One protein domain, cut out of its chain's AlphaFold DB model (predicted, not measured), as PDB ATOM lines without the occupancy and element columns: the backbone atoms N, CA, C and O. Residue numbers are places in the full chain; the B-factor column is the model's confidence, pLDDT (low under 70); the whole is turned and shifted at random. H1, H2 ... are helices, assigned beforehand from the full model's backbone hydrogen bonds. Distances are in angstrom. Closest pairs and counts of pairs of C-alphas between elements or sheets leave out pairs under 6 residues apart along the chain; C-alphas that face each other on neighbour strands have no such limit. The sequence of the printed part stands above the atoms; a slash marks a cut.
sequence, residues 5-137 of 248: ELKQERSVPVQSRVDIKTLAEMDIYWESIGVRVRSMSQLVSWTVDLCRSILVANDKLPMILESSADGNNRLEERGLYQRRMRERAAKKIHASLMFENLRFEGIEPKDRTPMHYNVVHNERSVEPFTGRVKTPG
ATOM      1  N   GLU A   5     -25.773  43.349  -5.269       69.38
ATOM      2  CA  GLU A   5     -26.008  44.269  -6.374       69.38
ATOM      3  C   GLU A   5     -24.734  45.051  -6.716       69.38
ATOM      4  O   GLU A   5     -24.231  44.928  -7.829       69.38
ATOM      5  N   LEU A   6     -24.094  45.704  -5.739       73.62
ATOM      6  CA  LEU A   6     -22.831  46.438  -5.941       73.62
ATOM      7  C   LEU A   6     -21.733  45.581  -6.581       73.62
ATOM      8  O   LEU A   6     -21.007  46.036  -7.465       73.62
ATOM      9  N   LYS A   7     -21.605  44.320  -6.169       74.94
ATOM     10  CA  LYS A   7     -20.601  43.428  -6.757       74.94
ATOM     11  C   LYS A   7     -20.947  43.024  -8.192       74.94
ATOM     12  O   LYS A   7     -20.069  42.902  -9.053       74.94
ATOM     13  N   GLN A   8     -22.229  42.814  -8.470       74.75
ATOM     14  CA  GLN A   8     -22.705  42.537  -9.818       74.75
ATOM     15  C   GLN A   8     -22.480  43.741 -10.745       74.75
ATOM     16  O   GLN A   8     -22.075  43.533 -11.890       74.75
ATOM     17  N   GLU A   9     -22.639  44.964 -10.239       78.50
ATOM     18  CA  GLU A   9     -22.338  46.227 -10.924       78.50
ATOM     19  C   GLU A   9     -20.848  46.369 -11.251       78.50
ATOM     20  O   GLU A   9     -20.494  46.573 -12.413       78.50
ATOM     21  N   ARG A  10     -19.976  46.135 -10.263       81.00
ATOM     22  CA  ARG A  10     -18.513  46.290 -10.378       81.00
ATOM     23  C   ARG A  10     -17.820  45.210 -11.206       81.00
ATOM     24  O   ARG A  10     -16.664  45.359 -11.599       81.00
ATOM     25  N   SER A  11     -18.491  44.092 -11.468       80.44
ATOM     26  CA  SER A  11     -17.886  42.980 -12.204       80.44
ATOM     27  C   SER A  11     -17.817  43.250 -13.707       80.44
ATOM     28  O   SER A  11     -18.782  43.685 -14.329       80.44
ATOM     29  N   VAL A  12     -16.703  42.888 -14.339       76.31
ATOM     30  CA  VAL A  12     -16.533  42.956 -15.796       76.31
ATOM     31  C   VAL A  12     -16.386  41.558 -16.385       76.31
ATOM     32  O   VAL A  12     -15.795  40.676 -15.758       76.31
ATOM     33  N   PRO A  13     -16.936  41.303 -17.583       73.31
ATOM     34  CA  PRO A  13     -16.831  39.993 -18.194       73.31
ATOM     35  C   PRO A  13     -15.404  39.799 -18.728       73.31
ATOM     36  O   PRO A  13     -14.886  40.639 -19.466       73.31
ATOM     37  N   VAL A  14     -14.784  38.678 -18.368       72.44
ATOM     38  CA  VAL A  14     -13.411  38.327 -18.750       72.44
ATOM     39  C   VAL A  14     -13.352  36.891 -19.258       72.44
ATOM     40  O   VAL A  14     -14.051  36.018 -18.743       72.44
ATOM     41  N   GLN A  15     -12.515  36.630 -20.261       77.06
ATOM     42  CA  GLN A  15     -12.222  35.274 -20.721       77.06
ATOM     43  C   GLN A  15     -10.809  34.878 -20.285       77.06
ATOM     44  O   GLN A  15      -9.824  35.384 -20.812       77.06
ATOM     45  N   SER A  16     -10.672  33.954 -19.342       74.50
ATOM     46  CA  SER A  16      -9.362  33.465 -18.898       74.50
ATOM     47  C   SER A  16      -9.011  32.128 -19.553       74.50
ATOM     48  O   SER A  16      -9.876  31.274 -19.735       74.50
ATOM     49  N   ARG A  17      -7.728  31.918 -19.866       79.75
ATOM     50  CA  ARG A  17      -7.177  30.577 -20.112       79.75
ATOM     51  C   ARG A  17      -6.571  30.094 -18.801       79.75
ATOM     52  O   ARG A  17      -5.545  30.620 -18.384       79.75
ATOM     53  N   VAL A  18      -7.241  29.156 -18.147       84.44
ATOM     54  CA  VAL A  18      -6.808  28.549 -16.882       84.44
ATOM     55  C   VAL A  18      -6.654  27.057 -17.128       84.44
ATOM     56  O   VAL A  18      -7.429  26.490 -17.903       84.44
ATOM     57  N   ASP A  19      -5.645  26.441 -16.515       87.75
ATOM     58  CA  ASP A  19      -5.480  24.994 -16.584       87.75
ATOM     59  C   ASP A  19      -6.709  24.293 -15.988       87.75
ATOM     60  O   ASP A  19      -7.234  24.681 -14.940       87.75
ATOM     61  N   ILE A  20      -7.172  23.252 -16.673       84.25
ATOM     62  CA  ILE A  20      -8.355  22.496 -16.271       84.25
ATOM     63  C   ILE A  20      -8.132  21.781 -14.937       84.25
ATOM     64  O   ILE A  20      -9.074  21.667 -14.157       84.25
ATOM     65  N   LYS A  21      -6.890  21.364 -14.644       87.50
ATOM     66  CA  LYS A  21      -6.548  20.766 -13.346       87.50
ATOM     67  C   LYS A  21      -6.727  21.770 -12.219       87.50
ATOM     68  O   LYS A  21      -7.421  21.465 -11.260       87.50
ATOM     69  N   THR A  22      -6.213  22.989 -12.387       88.88
ATOM     70  CA  THR A  22      -6.400  24.069 -11.410       88.88
ATOM     71  C   THR A  22      -7.878  24.353 -11.164       88.88
ATOM     72  O   THR A  22      -8.287  24.491 -10.019       88.88
ATOM     73  N   LEU A  23      -8.707  24.413 -12.213       89.62
ATOM     74  CA  LEU A  23     -10.148  24.621 -12.036       89.62
ATOM     75  C   LEU A  23     -10.796  23.469 -11.253       89.62
ATOM     76  O   LEU A  23     -11.545  23.728 -10.318       89.62
ATOM     77  N   ALA A  24     -10.476  22.219 -11.588       88.75
ATOM     78  CA  ALA A  24     -11.012  21.057 -10.883       88.75
ATOM     79  C   ALA A  24     -10.571  21.009  -9.409       88.75
ATOM     80  O   ALA A  24     -11.388  20.765  -8.528       88.75
ATOM     81  N   GLU A  25      -9.300  21.295  -9.122       89.31
ATOM     82  CA  GLU A  25      -8.770  21.354  -7.755       89.31
ATOM     83  C   GLU A  25      -9.449  22.450  -6.924       89.31
ATOM     84  O   GLU A  25      -9.756  22.240  -5.751       89.31
ATOM     85  N   MET A  26      -9.724  23.612  -7.525       91.06
ATOM     86  CA  MET A  26     -10.455  24.686  -6.848       91.06
ATOM     87  C   MET A  26     -11.917  24.321  -6.598       91.06
ATOM     88  O   MET A  26     -12.439  24.649  -5.536       91.06
ATOM     89  N   ASP A  27     -12.576  23.634  -7.530       90.06
ATOM     90  CA  ASP A  27     -13.946  23.148  -7.338       90.06
ATOM     91  C   ASP A  27     -14.026  22.156  -6.167       90.06
ATOM     92  O   ASP A  27     -14.829  22.348  -5.256       90.06
ATOM     93  N   ILE A  28     -13.097  21.189  -6.112       88.12
ATOM     94  CA  ILE A  28     -12.952  20.249  -4.987       88.12
ATOM     95  C   ILE A  28     -12.740  21.001  -3.668       88.12
ATOM     96  O   ILE A  28     -13.331  20.649  -2.646       88.12
ATOM     97  N   TYR A  29     -11.910  22.048  -3.663       88.25
ATOM     98  CA  TYR A  29     -11.712  22.875  -2.475       88.25
ATOM     99  C   TYR A  29     -13.019  23.537  -2.011       88.25
ATOM    100  O   TYR A  29     -13.367  23.416  -0.834       88.25
ATOM    101  N   TRP A  30     -13.760  24.195  -2.908       83.50
ATOM    102  CA  TRP A  30     -15.033  24.833  -2.557       83.50
ATOM    103  C   TRP A  30     -16.057  23.808  -2.056       83.50
ATOM    104  O   TRP A  30     -16.702  24.039  -1.029       83.50
ATOM    105  N   GLU A  31     -16.142  22.643  -2.700       84.69
ATOM    106  CA  GLU A  31     -17.000  21.545  -2.257       84.69
ATOM    107  C   GLU A  31     -16.612  21.050  -0.854       84.69
ATOM    108  O   GLU A  31     -17.483  20.876   0.000       84.69
ATOM    109  N   SER A  32     -15.310  20.915  -0.569       82.06
ATOM    110  CA  SER A  32     -14.808  20.445   0.732       82.06
ATOM    111  C   SER A  32     -15.194  21.349   1.909       82.06
ATOM    112  O   SER A  32     -15.311  20.872   3.039       82.06
ATOM    113  N   ILE A  33     -15.440  22.638   1.653       83.31
ATOM    114  CA  ILE A  33     -15.907  23.607   2.657       83.31
ATOM    115  C   ILE A  33     -17.426  23.839   2.603       83.31
ATOM    116  O   ILE A  33     -17.935  24.797   3.187       83.31
ATOM    117  N   GLY A  34     -18.164  22.962   1.913       80.50
ATOM    118  CA  GLY A  34     -19.628  22.973   1.834       80.50
ATOM    119  C   GLY A  34     -20.204  24.004   0.863       80.50
ATOM    120  O   GLY A  34     -21.395  24.320   0.928       80.50
ATOM    121  N   VAL A  35     -19.384  24.553  -0.032       82.81
ATOM    122  CA  VAL A  35     -19.783  25.587  -0.983       82.81
ATOM    123  C   VAL A  35     -19.993  24.969  -2.364       82.81
ATOM    124  O   VAL A  35     -19.071  24.457  -2.989       82.81
ATOM    125  N   ARG A  36     -21.224  25.056  -2.879       83.62
ATOM    126  CA  ARG A  36     -21.571  24.540  -4.210       83.62
ATOM    127  C   ARG A  36     -21.395  25.608  -5.286       83.62
ATOM    128  O   ARG A  36     -22.143  26.588  -5.311       83.62
ATOM    129  N   VAL A  37     -20.476  25.373  -6.217       84.50
ATOM    130  CA  VAL A  37     -20.249  26.236  -7.382       84.50
ATOM    131  C   VAL A  37     -21.210  25.862  -8.518       84.50
ATOM    132  O   VAL A  37     -21.414  24.690  -8.820       84.50
ATOM    133  N   ARG A  38     -21.857  26.853  -9.147       85.19
ATOM    134  CA  ARG A  38     -22.889  26.646 -10.187       85.19
ATOM    135  C   ARG A  38     -22.402  26.930 -11.603       85.19
ATOM    136  O   ARG A  38     -23.059  26.544 -12.565       85.19
ATOM    137  N   SER A  39     -21.287  27.643 -11.756       85.31
ATOM    138  CA  SER A  39     -20.737  27.992 -13.068       85.31
ATOM    139  C   SER A  39     -19.226  28.220 -13.027       85.31
ATOM    140  O   SER A  39     -18.673  28.613 -12.003       85.31
ATOM    141  N   MET A  40     -18.563  28.074 -14.178       83.56
ATOM    142  CA  MET A  40     -17.132  28.383 -14.322       83.56
ATOM    143  C   MET A  40     -16.807  29.845 -13.986       83.56
ATOM    144  O   MET A  40     -15.768  30.138 -13.405       83.56
ATOM    145  N   SER A  41     -17.700  30.781 -14.321       81.88
ATOM    146  CA  SER A  41     -17.507  32.197 -13.990       81.88
ATOM    147  C   SER A  41     -17.548  32.442 -12.482       81.88
ATOM    148  O   SER A  41     -16.758  33.233 -11.972       81.88
ATOM    149  N   GLN A  42     -18.424  31.731 -11.771       83.75
ATOM    150  CA  GLN A  42     -18.502  31.772 -10.312       83.75
ATOM    151  C   GLN A  42     -17.251  31.162  -9.673       83.75
ATOM    152  O   GLN A  42     -16.660  31.797  -8.805       83.75
ATOM    153  N   LEU A  43     -16.795  30.004 -10.167       85.31
ATOM    154  CA  LEU A  43     -15.563  29.352  -9.710       85.31
ATOM    155  C   LEU A  43     -14.360  30.302  -9.774       85.31
ATOM    156  O   LEU A  43     -13.643  30.491  -8.791       85.31
ATOM    157  N   VAL A  44     -14.162  30.930 -10.938       87.94
ATOM    158  CA  VAL A  44     -13.047  31.856 -11.170       87.94
ATOM    159  C   VAL A  44     -13.193  33.107 -10.310       87.94
ATOM    160  O   VAL A  44     -12.230  33.490  -9.651       87.94
ATOM    161  N   SER A  45     -14.384  33.717 -10.268       84.56
ATOM    162  CA  SER A  45     -14.627  34.906  -9.441       84.56
ATOM    163  C   SER A  45     -14.282  34.633  -7.983       84.56
ATOM    164  O   SER A  45     -13.488  35.362  -7.399       84.56
ATOM    165  N   TRP A  46     -14.836  33.568  -7.404       85.12
ATOM    166  CA  TRP A  46     -14.670  33.266  -5.985       85.12
ATOM    167  C   TRP A  46     -13.222  32.951  -5.632       85.12
ATOM    168  O   TRP A  46     -12.723  33.409  -4.609       85.12
ATOM    169  N   THR A  47     -12.524  32.228  -6.504       87.12
ATOM    170  CA  THR A  47     -11.107  31.908  -6.306       87.12
ATOM    171  C   THR A  47     -10.236  33.169  -6.343       87.12
ATOM    172  O   THR A  47      -9.357  33.345  -5.498       87.12
ATOM    173  N   VAL A  48     -10.496  34.090  -7.276       88.06
ATOM    174  CA  VAL A  48      -9.782  35.376  -7.355       88.06
ATOM    175  C   VAL A  48     -10.105  36.266  -6.151       88.06
ATOM    176  O   VAL A  48      -9.201  36.883  -5.588       88.06
ATOM    177  N   ASP A  49     -11.362  36.297  -5.711       83.31
ATOM    178  CA  ASP A  49     -11.791  37.045  -4.525       83.31
ATOM    179  C   ASP A  49     -11.138  36.516  -3.242       83.31
ATOM    180  O   ASP A  49     -10.699  37.301  -2.395       83.31
ATOM    181  N   LEU A  50     -11.039  35.190  -3.105       82.25
ATOM    182  CA  LEU A  50     -10.333  34.540  -2.005       82.25
ATOM    183  C   LEU A  50      -8.849  34.920  -2.022       82.25
ATOM    184  O   LEU A  50      -8.320  35.356  -1.002       82.25
ATOM    185  N   CYS A  51      -8.199  34.843  -3.186       83.06
ATOM    186  CA  CYS A  51      -6.806  35.254  -3.355       83.06
ATOM    187  C   CYS A  51      -6.593  36.726  -2.965       83.06
ATOM    188  O   CYS A  51      -5.712  37.033  -2.160       83.06
ATOM    189  N   ARG A  52      -7.450  37.641  -3.444       83.38
ATOM    190  CA  ARG A  52      -7.421  39.057  -3.039       83.38
ATOM    191  C   ARG A  52      -7.563  39.200  -1.526       83.38
ATOM    192  O   ARG A  52      -6.810  39.956  -0.921       83.38
ATOM    193  N   SER A  53      -8.515  38.495  -0.921       77.50
ATOM    194  CA  SER A  53      -8.779  38.572   0.521       77.50
ATOM    195  C   SER A  53      -7.578  38.101   1.340       77.50
ATOM    196  O   SER A  53      -7.223  38.751   2.319       77.50
ATOM    197  N   ILE A  54      -6.903  37.033   0.902       77.00
ATOM    198  CA  ILE A  54      -5.656  36.550   1.506       77.00
ATOM    199  C   ILE A  54      -4.551  37.604   1.372       77.00
ATOM    200  O   ILE A  54      -3.877  37.900   2.354       77.00
ATOM    201  N   LEU A  55      -4.372  38.207   0.192       78.88
ATOM    202  CA  LEU A  55      -3.355  39.245  -0.016       78.88
ATOM    203  C   LEU A  55      -3.595  40.485   0.851       78.88
ATOM    204  O   LEU A  55      -2.639  41.024   1.404       78.88
ATOM    205  N   VAL A  56      -4.850  40.916   0.991       77.56
ATOM    206  CA  VAL A  56      -5.231  42.022   1.883       77.56
ATOM    207  C   VAL A  56      -4.965  41.650   3.339       77.56
ATOM    208  O   VAL A  56      -4.324  42.413   4.045       77.56
ATOM    209  N   ALA A  57      -5.391  40.464   3.782       75.75
ATOM    210  CA  ALA A  57      -5.218  40.020   5.167       75.75
ATOM    211  C   ALA A  57      -3.746  39.849   5.591       75.75
ATOM    212  O   ALA A  57      -3.461  39.784   6.782       75.75
ATOM    213  N   ASN A  58      -2.825  39.753   4.628       80.12
ATOM    214  CA  ASN A  58      -1.387  39.607   4.862       80.12
ATOM    215  C   ASN A  58      -0.584  40.878   4.519       80.12
ATOM    216  O   ASN A  58       0.639  40.793   4.381       80.12
ATOM    217  N   ASP A  59      -1.250  42.020   4.302       81.69
ATOM    218  CA  ASP A  59      -0.630  43.290   3.889       81.69
ATOM    219  C   ASP A  59       0.301  43.141   2.668       81.69
ATOM    220  O   ASP A  59       1.339  43.792   2.536       81.69
ATOM    221  N   LYS A  60      -0.053  42.229   1.754       85.56
ATOM    222  CA  LYS A  60       0.687  41.963   0.508       85.56
ATOM    223  C   LYS A  60       0.081  42.659  -0.700       85.56
ATOM    224  O   LYS A  60       0.682  42.620  -1.774       85.56
ATOM    225  N   LEU A  61      -1.091  43.276  -0.552       82.06
ATOM    226  CA  LEU A  61      -1.705  44.058  -1.617       82.06
ATOM    227  C   LEU A  61      -1.187  45.509  -1.551       82.06
ATOM    228  O   LEU A  61      -1.513  46.214  -0.602       82.06
ATOM    229  N   PRO A  62      -0.399  45.978  -2.537       79.69
ATOM    230  CA  PRO A  62       0.286  47.273  -2.454       79.69
ATOM    231  C   PRO A  62      -0.650  48.480  -2.594       79.69
ATOM    232  O   PRO A  62      -0.255  49.602  -2.302       79.69
ATOM    233  N   MET A  63      -1.864  48.265  -3.099       82.00
ATOM    234  CA  MET A  63      -2.848  49.311  -3.346       82.00
ATOM    235  C   MET A  63      -4.251  48.715  -3.256       82.00
ATOM    236  O   MET A  63      -4.519  47.654  -3.827       82.00
ATOM    237  N   ILE A  64      -5.145  49.417  -2.566       78.88
ATOM    238  CA  ILE A  64      -6.573  49.113  -2.512       78.88
ATOM    239  C   ILE A  64      -7.283  50.210  -3.302       78.88
ATOM    240  O   ILE A  64      -7.093  51.387  -3.021       78.88
ATOM    241  N   LEU A  65      -8.051  49.815  -4.315       82.12
ATOM    242  CA  LEU A  65      -8.851  50.739  -5.118       82.12
ATOM    243  C   LEU A  65     -10.204  50.958  -4.440       82.12
ATOM    244  O   LEU A  65     -10.799  49.990  -3.955       82.12
ATOM    245  N   GLU A  66     -10.670  52.204  -4.414       76.69
ATOM    246  CA  GLU A  66     -11.887  52.596  -3.691       76.69
ATOM    247  C   GLU A  66     -13.128  52.621  -4.592       76.69
ATOM    248  O   GLU A  66     -14.218  52.264  -4.136       76.69
ATOM    249  N   SER A  67     -12.958  52.957  -5.876       79.44
ATOM    250  CA  SER A  67     -14.061  53.085  -6.830       79.44
ATOM    251  C   SER A  67     -13.974  52.117  -8.012       79.44
ATOM    252  O   SER A  67     -12.912  51.593  -8.378       79.44
ATOM    253  N   SER A  68     -15.118  51.918  -8.672       77.50
ATOM    254  CA  SER A  68     -15.194  51.171  -9.936       77.50
ATOM    255  C   SER A  68     -14.412  51.890 -11.046       77.50
ATOM    256  O   SER A  68     -13.856  51.247 -11.942       77.50
ATOM    257  N   ALA A  69     -14.351  53.224 -10.970       76.62
ATOM    258  CA  ALA A  69     -13.613  54.078 -11.894       76.62
ATOM    259  C   ALA A  69     -12.104  53.827 -11.824       76.62
ATOM    260  O   ALA A  69     -11.475  53.626 -12.864       76.62
ATOM    261  N   ASP A  70     -11.536  53.756 -10.619       79.81
ATOM    262  CA  ASP A  70     -10.100  53.520 -10.426       79.81
ATOM    263  C   ASP A  70      -9.692  52.148 -10.967       79.81
ATOM    264  O   ASP A  70      -8.671  52.002 -11.647       79.81
ATOM    265  N   GLY A  71     -10.542  51.143 -10.727       82.62
ATOM    266  CA  GLY A  71     -10.398  49.809 -11.304       82.62
ATOM    267  C   GLY A  71     -10.380  49.846 -12.831       82.62
ATOM    268  O   GLY A  71      -9.461  49.308 -13.449       82.62
ATOM    269  N   ASN A  72     -11.359  50.513 -13.445       82.56
ATOM    270  CA  ASN A  72     -11.446  50.636 -14.898       82.56
ATOM    271  C   ASN A  72     -10.221  51.337 -15.501       82.56
ATOM    272  O   ASN A  72      -9.622  50.819 -16.445       82.56
ATOM    273  N   ASN A  73      -9.838  52.487 -14.948       80.31
ATOM    274  CA  ASN A  73      -8.732  53.290 -15.461       80.31
ATOM    275  C   ASN A  73      -7.426  52.501 -15.420       80.31
ATOM    276  O   ASN A  73      -6.704  52.442 -16.414       80.31
ATOM    277  N   ARG A  74      -7.180  51.779 -14.321       85.75
ATOM    278  CA  ARG A  74      -5.999  50.924 -14.192       85.75
ATOM    279  C   ARG A  74      -5.946  49.825 -15.255       85.75
ATOM    280  O   ARG A  74      -4.867  49.499 -15.755       85.75
ATOM    281  N   LEU A  75      -7.091  49.230 -15.591       87.19
ATOM    282  CA  LEU A  75      -7.185  48.209 -16.637       87.19
ATOM    283  C   LEU A  75      -6.994  48.805 -18.039       87.19
ATOM    284  O   LEU A  75      -6.364  48.164 -18.884       87.19
ATOM    285  N   GLU A  76      -7.502  50.016 -18.283       82.81
ATOM    286  CA  GLU A  76      -7.369  50.714 -19.565       82.81
ATOM    287  C   GLU A  76      -5.938  51.193 -19.823       82.81
ATOM    288  O   GLU A  76      -5.385  50.873 -20.875       82.81
ATOM    289  N   GLU A  77      -5.296  51.841 -18.845       86.19
ATOM    290  CA  GLU A  77      -3.885  52.260 -18.908       86.19
ATOM    291  C   GLU A  77      -2.945  51.096 -19.240       86.19
ATOM    292  O   GLU A  77      -1.953  51.242 -19.953       86.19
ATOM    293  N   ARG A  78      -3.263  49.911 -18.715       88.88
ATOM    294  CA  ARG A  78      -2.488  48.684 -18.920       88.88
ATOM    295  C   ARG A  78      -2.880  47.922 -20.186       88.88
ATOM    296  O   ARG A  78      -2.247  46.910 -20.486       88.88
ATOM    297  N   GLY A  79      -3.920  48.355 -20.899       83.81
ATOM    298  CA  GLY A  79      -4.424  47.680 -22.094       83.81
ATOM    299  C   GLY A  79      -4.949  46.265 -21.829       83.81
ATOM    300  O   GLY A  79      -4.880  45.411 -22.711       83.81
ATOM    301  N   LEU A  80      -5.462  45.986 -20.625       84.12
ATOM    302  CA  LEU A  80      -5.889  44.639 -20.214       84.12
ATOM    303  C   LEU A  80      -7.279  44.248 -20.736       84.12
ATOM    304  O   LEU A  80      -7.712  43.106 -20.571       84.12
ATOM    305  N   TYR A  81      -7.977  45.168 -21.406       79.25
ATOM    306  CA  TYR A  81      -9.251  44.871 -22.044       79.25
ATOM    307  C   TYR A  81      -9.092  43.939 -23.239       79.25
ATOM    308  O   TYR A  81      -8.419  44.234 -24.227       79.25
ATOM    309  N   GLN A  82      -9.819  42.828 -23.199       73.75
ATOM    310  CA  GLN A  82      -9.911  41.924 -24.335       73.75
ATOM    311  C   GLN A  82     -10.746  42.560 -25.442       73.75
ATOM    312  O   GLN A  82     -11.905  42.913 -25.229       73.75
ATOM    313  N   ARG A  83     -10.182  42.654 -26.653       69.81
ATOM    314  CA  ARG A  83     -10.798  43.352 -27.798       69.81
ATOM    315  C   ARG A  83     -12.251  42.935 -28.054       69.81
ATOM    316  O   ARG A  83     -13.102  43.794 -28.231       69.81
ATOM    317  N   ARG A  84     -12.545  41.631 -28.004       68.00
ATOM    318  CA  ARG A  84     -13.893  41.072 -28.245       68.00
ATOM    319  C   ARG A  84     -14.880  41.276 -27.093       68.00
ATOM    320  O   ARG A  84     -16.078  41.125 -27.291       68.00
ATOM    321  N   MET A  85     -14.391  41.585 -25.894       70.38
ATOM    322  CA  MET A  85     -15.222  41.796 -24.705       70.38
ATOM    323  C   MET A  85     -15.317  43.270 -24.312       70.38
ATOM    324  O   MET A  85     -16.102  43.609 -23.431       70.38
ATOM    325  N   ARG A  86     -14.564  44.147 -24.990       74.31
ATOM    326  CA  ARG A  86     -14.469  45.576 -24.686       74.31
ATOM    327  C   ARG A  86     -15.821  46.275 -24.753       74.31
ATOM    328  O   ARG A  86     -16.148  47.008 -23.834       74.31
ATOM    329  N   GLU A  87     -16.632  46.011 -25.774       69.00
ATOM    330  CA  GLU A  87     -17.962  46.627 -25.912       69.00
ATOM    331  C   GLU A  87     -18.927  46.193 -24.800       69.00
ATOM    332  O   GLU A  87     -19.649  47.013 -24.231       69.00
ATOM    333  N   ARG A  88     -18.923  44.899 -24.447       68.94
ATOM    334  CA  ARG A  88     -19.757  44.376 -23.354       68.94
ATOM    335  C   ARG A  88     -19.286  44.911 -21.999       68.94
ATOM    336  O   ARG A  88     -20.122  45.266 -21.174       68.94
ATOM    337  N   ALA A  89     -17.973  44.985 -21.786       77.00
ATOM    338  CA  ALA A  89     -17.390  45.576 -20.590       77.00
ATOM    339  C   ALA A  89     -17.728  47.071 -20.493       77.00
ATOM    340  O   ALA A  89     -18.196  47.503 -19.450       77.00
ATOM    341  N   ALA A  90     -17.603  47.830 -21.585       75.69
ATOM    342  CA  ALA A  90     -17.876  49.267 -21.615       75.69
ATOM    343  C   ALA A  90     -19.318  49.602 -21.210       75.69
ATOM    344  O   ALA A  90     -19.528  50.486 -20.386       75.69
ATOM    345  N   LYS A  91     -20.313  48.857 -21.715       73.88
ATOM    346  CA  LYS A  91     -21.723  49.041 -21.312       73.88
ATOM    347  C   LYS A  91     -21.926  48.826 -19.812       73.88
ATOM    348  O   LYS A  91     -22.698  49.547 -19.184       73.88
ATOM    349  N   LYS A  92     -21.231  47.839 -19.244       78.75
ATOM    350  CA  LYS A  92     -21.345  47.487 -17.830       78.75
ATOM    351  C   LYS A  92     -20.613  48.477 -16.926       78.75
ATOM    352  O   LYS A  92     -21.181  48.913 -15.935       78.75
ATOM    353  N   ILE A  93     -19.414  48.896 -17.322       81.88
ATOM    354  CA  ILE A  93     -18.638  49.941 -16.644       81.88
ATOM    355  C   ILE A  93     -19.422  51.252 -16.634       81.88
ATOM    356  O   ILE A  93     -19.573  51.855 -15.582       81.88
ATOM    357  N   HIS A  94     -19.998  51.653 -17.770       76.62
ATOM    358  CA  HIS A  94     -20.826  52.854 -17.853       76.62
ATOM    359  C   HIS A  94     -22.005  52.813 -16.869       76.62
ATOM    360  O   HIS A  94     -22.230  53.770 -16.134       76.62
ATOM    361  N   ALA A  95     -22.736  51.695 -16.817       78.06
ATOM    362  CA  ALA A  95     -23.825  51.524 -15.859       78.06
ATOM    363  C   ALA A  95     -23.323  51.537 -14.402       78.06
ATOM    364  O   ALA A  95     -23.910  52.220 -13.573       78.06
ATOM    365  N   SER A  96     -22.207  50.865 -14.104       82.38
ATOM    366  CA  SER A  96     -21.606  50.853 -12.762       82.38
ATOM    367  C   SER A  96     -21.207  52.252 -12.290       82.38
ATOM    368  O   SER A  96     -21.485  52.607 -11.150       82.38
ATOM    369  N   LEU A  97     -20.591  53.061 -13.159       81.69
ATOM    370  CA  LEU A  97     -20.211  54.442 -12.844       81.69
ATOM    371  C   LEU A  97     -21.440  55.326 -12.611       81.69
ATOM    372  O   LEU A  97     -21.474  56.122 -11.678       81.69
ATOM    373  N   MET A  98     -22.471  55.160 -13.440       77.31
ATOM    374  CA  MET A  98     -23.742  55.861 -13.268       77.31
ATOM    375  C   MET A  98     -24.388  55.523 -11.920       77.31
ATOM    376  O   MET A  98     -24.869  56.420 -11.236       77.31
ATOM    377  N   PHE A  99     -24.390  54.251 -11.522       85.25
ATOM    378  CA  PHE A  99     -24.974  53.829 -10.248       85.25
ATOM    379  C   PHE A  99     -24.181  54.328  -9.050       85.25
ATOM    380  O   PHE A  99     -24.783  54.761  -8.073       85.25
ATOM    381  N   GLU A 100     -22.852  54.310  -9.136       81.75
ATOM    382  CA  GLU A 100     -21.971  54.865  -8.111       81.75
ATOM    383  C   GLU A 100     -22.278  56.354  -7.877       81.75
ATOM    384  O   GLU A 100     -22.471  56.759  -6.733       81.75
ATOM    385  N   ASN A 101     -22.474  57.130  -8.949       78.00
ATOM    386  CA  ASN A 101     -22.871  58.540  -8.868       78.00
ATOM    387  C   ASN A 101     -24.299  58.754  -8.338       78.00
ATOM    388  O   ASN A 101     -24.526  59.647  -7.529       78.00
ATOM    389  N   LEU A 102     -25.276  57.942  -8.754       80.31
ATOM    390  CA  LEU A 102     -26.648  58.057  -8.240       80.31
ATOM    391  C   LEU A 102     -26.699  57.769  -6.735       80.31
ATOM    392  O   LEU A 102     -27.281  58.546  -5.980       80.31
ATOM    393  N   ARG A 103     -26.015  56.709  -6.285       80.88
ATOM    394  CA  ARG A 103     -25.895  56.381  -4.857       80.88
ATOM    395  C   ARG A 103     -25.159  57.481  -4.095       80.88
ATOM    396  O   ARG A 103     -25.518  57.763  -2.956       80.88
ATOM    397  N   PHE A 104     -24.168  58.113  -4.726       78.12
ATOM    398  CA  PHE A 104     -23.467  59.265  -4.169       78.12
ATOM    399  C   PHE A 104     -24.429  60.430  -3.865       78.12
ATOM    400  O   PHE A 104     -24.383  61.021  -2.791       78.12
ATOM    401  N   GLU A 105     -25.372  60.699  -4.767       77.50
ATOM    402  CA  GLU A 105     -26.424  61.712  -4.592       77.50
ATOM    403  C   GLU A 105     -27.560  61.267  -3.645       77.50
ATOM    404  O   GLU A 105     -28.537  61.994  -3.457       77.50
ATOM    405  N   GLY A 106     -27.457  60.077  -3.042       80.94
ATOM    406  CA  GLY A 106     -28.493  59.487  -2.192       80.94
ATOM    407  C   GLY A 106     -29.705  58.957  -2.967       80.94
ATOM    408  O   GLY A 106     -30.762  58.743  -2.377       80.94
ATOM    409  N   ILE A 107     -29.571  58.764  -4.283       82.69
ATOM    410  CA  ILE A 107     -30.634  58.315  -5.186       82.69
ATOM    411  C   ILE A 107     -30.441  56.831  -5.505       82.69
ATOM    412  O   ILE A 107     -29.372  56.405  -5.945       82.69
ATOM    413  N   GLU A 108     -31.501  56.039  -5.356       82.38
ATOM    414  CA  GLU A 108     -31.455  54.620  -5.698       82.38
ATOM    415  C   GLU A 108     -31.409  54.429  -7.232       82.38
ATOM    416  O   GLU A 108     -32.300  54.909  -7.951       82.38
ATOM    417  N   PRO A 109     -30.406  53.714  -7.786       81.50
ATOM    418  CA  PRO A 109     -30.245  53.577  -9.234       81.50
ATOM    419  C   PRO A 109     -31.435  52.948  -9.960       81.50
ATOM    420  O   PRO A 109     -31.727  53.303 -11.112       81.50
ATOM    421  N   LYS A 110     -32.130  52.033  -9.277       81.62
ATOM    422  CA  LYS A 110     -33.324  51.344  -9.771       81.62
ATOM    423  C   LYS A 110     -34.464  52.310 -10.093       81.62
ATOM    424  O   LYS A 110     -35.149  52.119 -11.096       81.62
ATOM    425  N   ASP A 111     -34.619  53.359  -9.290       73.94
ATOM    426  CA  ASP A 111     -35.731  54.305  -9.400       73.94
ATOM    427  C   ASP A 111     -35.496  55.327 -10.516       73.94
ATOM    428  O   ASP A 111     -36.424  55.728 -11.219       73.94
ATOM    429  N   ARG A 112     -34.236  55.732 -10.721       70.56
ATOM    430  CA  ARG A 112     -33.884  56.760 -11.710       70.56
ATOM    431  C   ARG A 112     -33.563  56.192 -13.089       70.56
ATOM    432  O   ARG A 112     -33.830  56.846 -14.095       70.56
ATOM    433  N   THR A 113     -32.968  55.001 -13.150       73.19
ATOM    434  CA  THR A 113     -32.427  54.431 -14.396       73.19
ATOM    435  C   THR A 113     -32.728  52.933 -14.561       73.19
ATOM    436  O   THR A 113     -31.816  52.131 -14.783       73.19
ATOM    437  N   PRO A 114     -34.011  52.519 -14.551       70.00
ATOM    438  CA  PRO A 114     -34.401  51.105 -14.559       70.00
ATOM    439  C   PRO A 114     -33.890  50.332 -15.787       70.00
ATOM    440  O   PRO A 114     -33.553  49.154 -15.692       70.00
ATOM    441  N   MET A 115     -33.760  50.993 -16.943       67.06
ATOM    442  CA  MET A 115     -33.189  50.375 -18.145       67.06
ATOM    443  C   MET A 115     -31.723  49.961 -17.936       67.06
ATOM    444  O   MET A 115     -31.359  48.827 -18.240       67.06
ATOM    445  N   HIS A 116     -30.887  50.853 -17.396       70.19
ATOM    446  CA  HIS A 116     -29.482  50.553 -17.108       70.19
ATOM    447  C   HIS A 116     -29.372  49.532 -15.978       70.19
ATOM    448  O   HIS A 116     -28.553  48.616 -16.060       70.19
ATOM    449  N   TYR A 117     -30.240  49.640 -14.965       74.44
ATOM    450  CA  TYR A 117     -30.326  48.676 -13.871       74.44
ATOM    451  C   TYR A 117     -30.517  47.254 -14.399       74.44
ATOM    452  O   TYR A 117     -29.754  46.351 -14.057       74.44
ATOM    453  N   ASN A 118     -31.450  47.076 -15.335       70.25
ATOM    454  CA  ASN A 118     -31.727  45.786 -15.958       70.25
ATOM    455  C   ASN A 118     -30.580  45.275 -16.845       70.25
ATOM    456  O   ASN A 118     -30.408  44.064 -16.965       70.25
ATOM    457  N   VAL A 119     -29.770  46.152 -17.449       69.56
ATOM    458  CA  VAL A 119     -28.580  45.743 -18.225       69.56
ATOM    459  C   VAL A 119     -27.549  45.035 -17.337       69.56
ATOM    460  O   VAL A 119     -26.873  44.112 -17.794       69.56
ATOM    461  N   VAL A 120     -27.442  45.440 -16.072       73.12
ATOM    462  CA  VAL A 120     -26.482  44.886 -15.108       73.12
ATOM    463  C   VAL A 120     -27.071  43.717 -14.313       73.12
ATOM    464  O   VAL A 120     -26.383  42.712 -14.092       73.12
ATOM    465  N   HIS A 121     -28.342  43.834 -13.924       71.38
ATOM    466  CA  HIS A 121     -29.001  42.940 -12.970       71.38
ATOM    467  C   HIS A 121     -29.803  41.790 -13.594       71.38
ATOM    468  O   HIS A 121     -30.285  40.929 -12.863       71.38
ATOM    469  N   ASN A 122     -29.910  41.703 -14.926       69.62
ATOM    470  CA  ASN A 122     -30.552  40.550 -15.567       69.62
ATOM    471  C   ASN A 122     -29.814  39.224 -15.281       69.62
ATOM    472  O   ASN A 122     -28.581  39.181 -15.238       69.62
ATOM    473  N   GLU A 123     -30.572  38.126 -15.181       51.09
ATOM    474  CA  GLU A 123     -30.197  36.798 -14.635       51.09
ATOM    475  C   GLU A 123     -29.012  36.061 -15.302       51.09
ATOM    476  O   GLU A 123     -28.651  34.958 -14.901       51.09
ATOM    477  N   ARG A 124     -28.359  36.642 -16.315       44.53
ATOM    478  CA  ARG A 124     -27.183  36.047 -16.987       44.53
ATOM    479  C   ARG A 124     -25.841  36.610 -16.511       44.53
ATOM    480  O   ARG A 124     -24.802  36.256 -17.067       44.53
ATOM    481  N   SER A 125     -25.846  37.511 -15.532       48.62
ATOM    482  CA  SER A 125     -24.646  38.169 -15.016       48.62
ATOM    483  C   SER A 125     -24.170  37.465 -13.737       48.62
ATOM    484  O   SER A 125     -24.886  37.396 -12.746       48.62
ATOM    485  N   VAL A 126     -22.977  36.876 -13.847       46.69
ATOM    486  CA  VAL A 126     -22.152  36.146 -12.862       46.69
ATOM    487  C   VAL A 126     -22.564  36.324 -11.386       46.69
ATOM    488  O   VAL A 126     -22.512  37.429 -10.854       46.69
ATOM    489  N   GLU A 127     -22.914  35.221 -10.709       41.97
ATOM    490  CA  GLU A 127     -23.290  35.216  -9.285       41.97
ATOM    491  C   GLU A 127     -22.105  35.584  -8.357       41.97
ATOM    492  O   GLU A 127     -21.056  34.932  -8.406       41.97
ATOM    493  N   PRO A 128     -22.254  36.580  -7.462       45.50
ATOM    494  CA  PRO A 128     -21.182  37.013  -6.565       45.50
ATOM    495  C   PRO A 128     -21.045  36.181  -5.272       45.50
ATOM    496  O   PRO A 128     -21.992  35.565  -4.790       45.50
ATOM    497  N   PHE A 129     -19.835  36.195  -4.698       37.38
ATOM    498  CA  PHE A 129     -19.464  35.602  -3.395       37.38
ATOM    499  C   PHE A 129     -20.169  36.292  -2.210       37.38
ATOM    500  O   PHE A 129     -20.202  37.520  -2.153       37.38
ATOM    501  N   THR A 130     -20.663  35.521  -1.236       38.69
ATOM    502  CA  THR A 130     -21.485  35.979  -0.094       38.69
ATOM    503  C   THR A 130     -20.720  36.052   1.245       38.69
ATOM    504  O   THR A 130     -21.187  35.554   2.266       38.69
ATOM    505  N   GLY A 131     -19.540  36.686   1.286       33.75
ATOM    506  CA  GLY A 131     -18.737  36.838   2.519       33.75
ATOM    507  C   GLY A 131     -18.850  38.215   3.199       33.75
ATOM    508  O   GLY A 131     -18.568  39.237   2.576       33.75
ATOM    509  N   ARG A 132     -19.251  38.261   4.488       29.02
ATOM    510  CA  ARG A 132     -19.423  39.488   5.314       29.02
ATOM    511  C   ARG A 132     -18.081  40.029   5.801       29.02
ATOM    512  O   ARG A 132     -17.514  39.432   6.703       29.02
ATOM    513  N   VAL A 133     -17.645  41.203   5.327       29.25
ATOM    514  CA  VAL A 133     -16.593  42.015   5.985       29.25
ATOM    515  C   VAL A 133     -16.885  43.519   5.820       29.25
ATOM    516  O   VAL A 133     -17.150  43.981   4.708       29.25
ATOM    517  N   LYS A 134     -16.920  44.279   6.925       31.47
ATOM    518  CA  LYS A 134     -17.056  45.760   6.989       31.47
ATOM    519  C   LYS A 134     -15.699  46.410   6.622       31.47
ATOM    520  O   LYS A 134     -14.693  45.718   6.663       31.47
ATOM    521  N   THR A 135     -15.573  47.662   6.170       30.08
ATOM    522  CA  THR A 135     -15.445  48.913   6.973       30.08
ATOM    523  C   THR A 135     -15.201  50.124   5.994       30.08
ATOM    524  O   THR A 135     -15.388  49.899   4.799       30.08
ATOM    525  N   PRO A 136     -14.886  51.383   6.407       34.47
ATOM    526  CA  PRO A 136     -15.668  52.609   6.155       34.47
ATOM    527  C   PRO A 136     -14.995  53.672   5.237       34.47
ATOM    528  O   PRO A 136     -13.822  53.557   4.901       34.47
ATOM    529  N   GLY A 137     -15.755  54.710   4.855       43.03
ATOM    530  CA  GLY A 137     -15.364  55.751   3.886       43.03
ATOM    531  C   GLY A 137     -14.573  56.962   4.406       43.03
ATOM    532  O   GLY A 137     -14.308  57.089   5.600       43.03
TER     533      GLY A 137
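AT A GLANCE: This is residues 5 to 137 of the 248 residues of an uncharacterized protein of viral metagenome (UniProt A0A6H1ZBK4). Two groups of helices lie side by side: in the larger, H1, H4, H6 and H7 pack round the long H5; in the smaller, H2 is set across the first half of H3. The tail, residues 122 to 137, runs from H7 into the space between the groups. The printed part has 133 residues, with seven named helices, H1 to H7 in order, and no named strand; the class is all helix. The whole is compact, with a radius of gyration of the C-alphas of 16.0 A and spans of 43 by 33 by 32 A.

IN THESE COORDINATES: Find C-alpha 86 at (-14.469, 45.576, -24.686); from there H5 runs 26.3 A to residue 104. Look next for H4, residues 68 to 77, H1, residues 5 to 10, H6, residues 109 to 112, and H7, residues 114 to 121, ending at (-29.001, 42.940, -12.970). H3, residues 40 to 57, begins at (-17.132, 28.383, -14.322) and spans 25.6 A; H2, residues 20 to 32, spans 18.3 A.

HOW THE PARTS SIT: Start at the hub, H5. Its residues 92 to 96 touch H1 at a steep tilt of 52 degrees, closest at the C-alphas of Glu 9 and Ser 96, 5.0 A. H4 and H5 form a helical hairpin, closest at C-alphas 68 and 97, 6.7 A. H7 touches H5 at C-alphas 116 and 95, the closest, 5.9 A; H6 touches it at C-alphas 109 and 99, the closest, 5.4 A. Farther out, H2 touches H3, closest at C-alphas 27 and 43, 6.8 A, and only just about perpendicular at 73 degrees. H3 is apart from H1, H4 and H5. Every O i to N i+4 pair is within hydrogen-bond range in H1, H2, H3, H4, H5 and H7; H6 is too short for one.

THE WHOLE: The C-alphas of Lys 21 and Glu 105, the farthest apart, are 46.3 A apart. The printed part has no cut, and no link between helices is long. Look for pLDDT under 70 in 23 residues, among them 122 to 137.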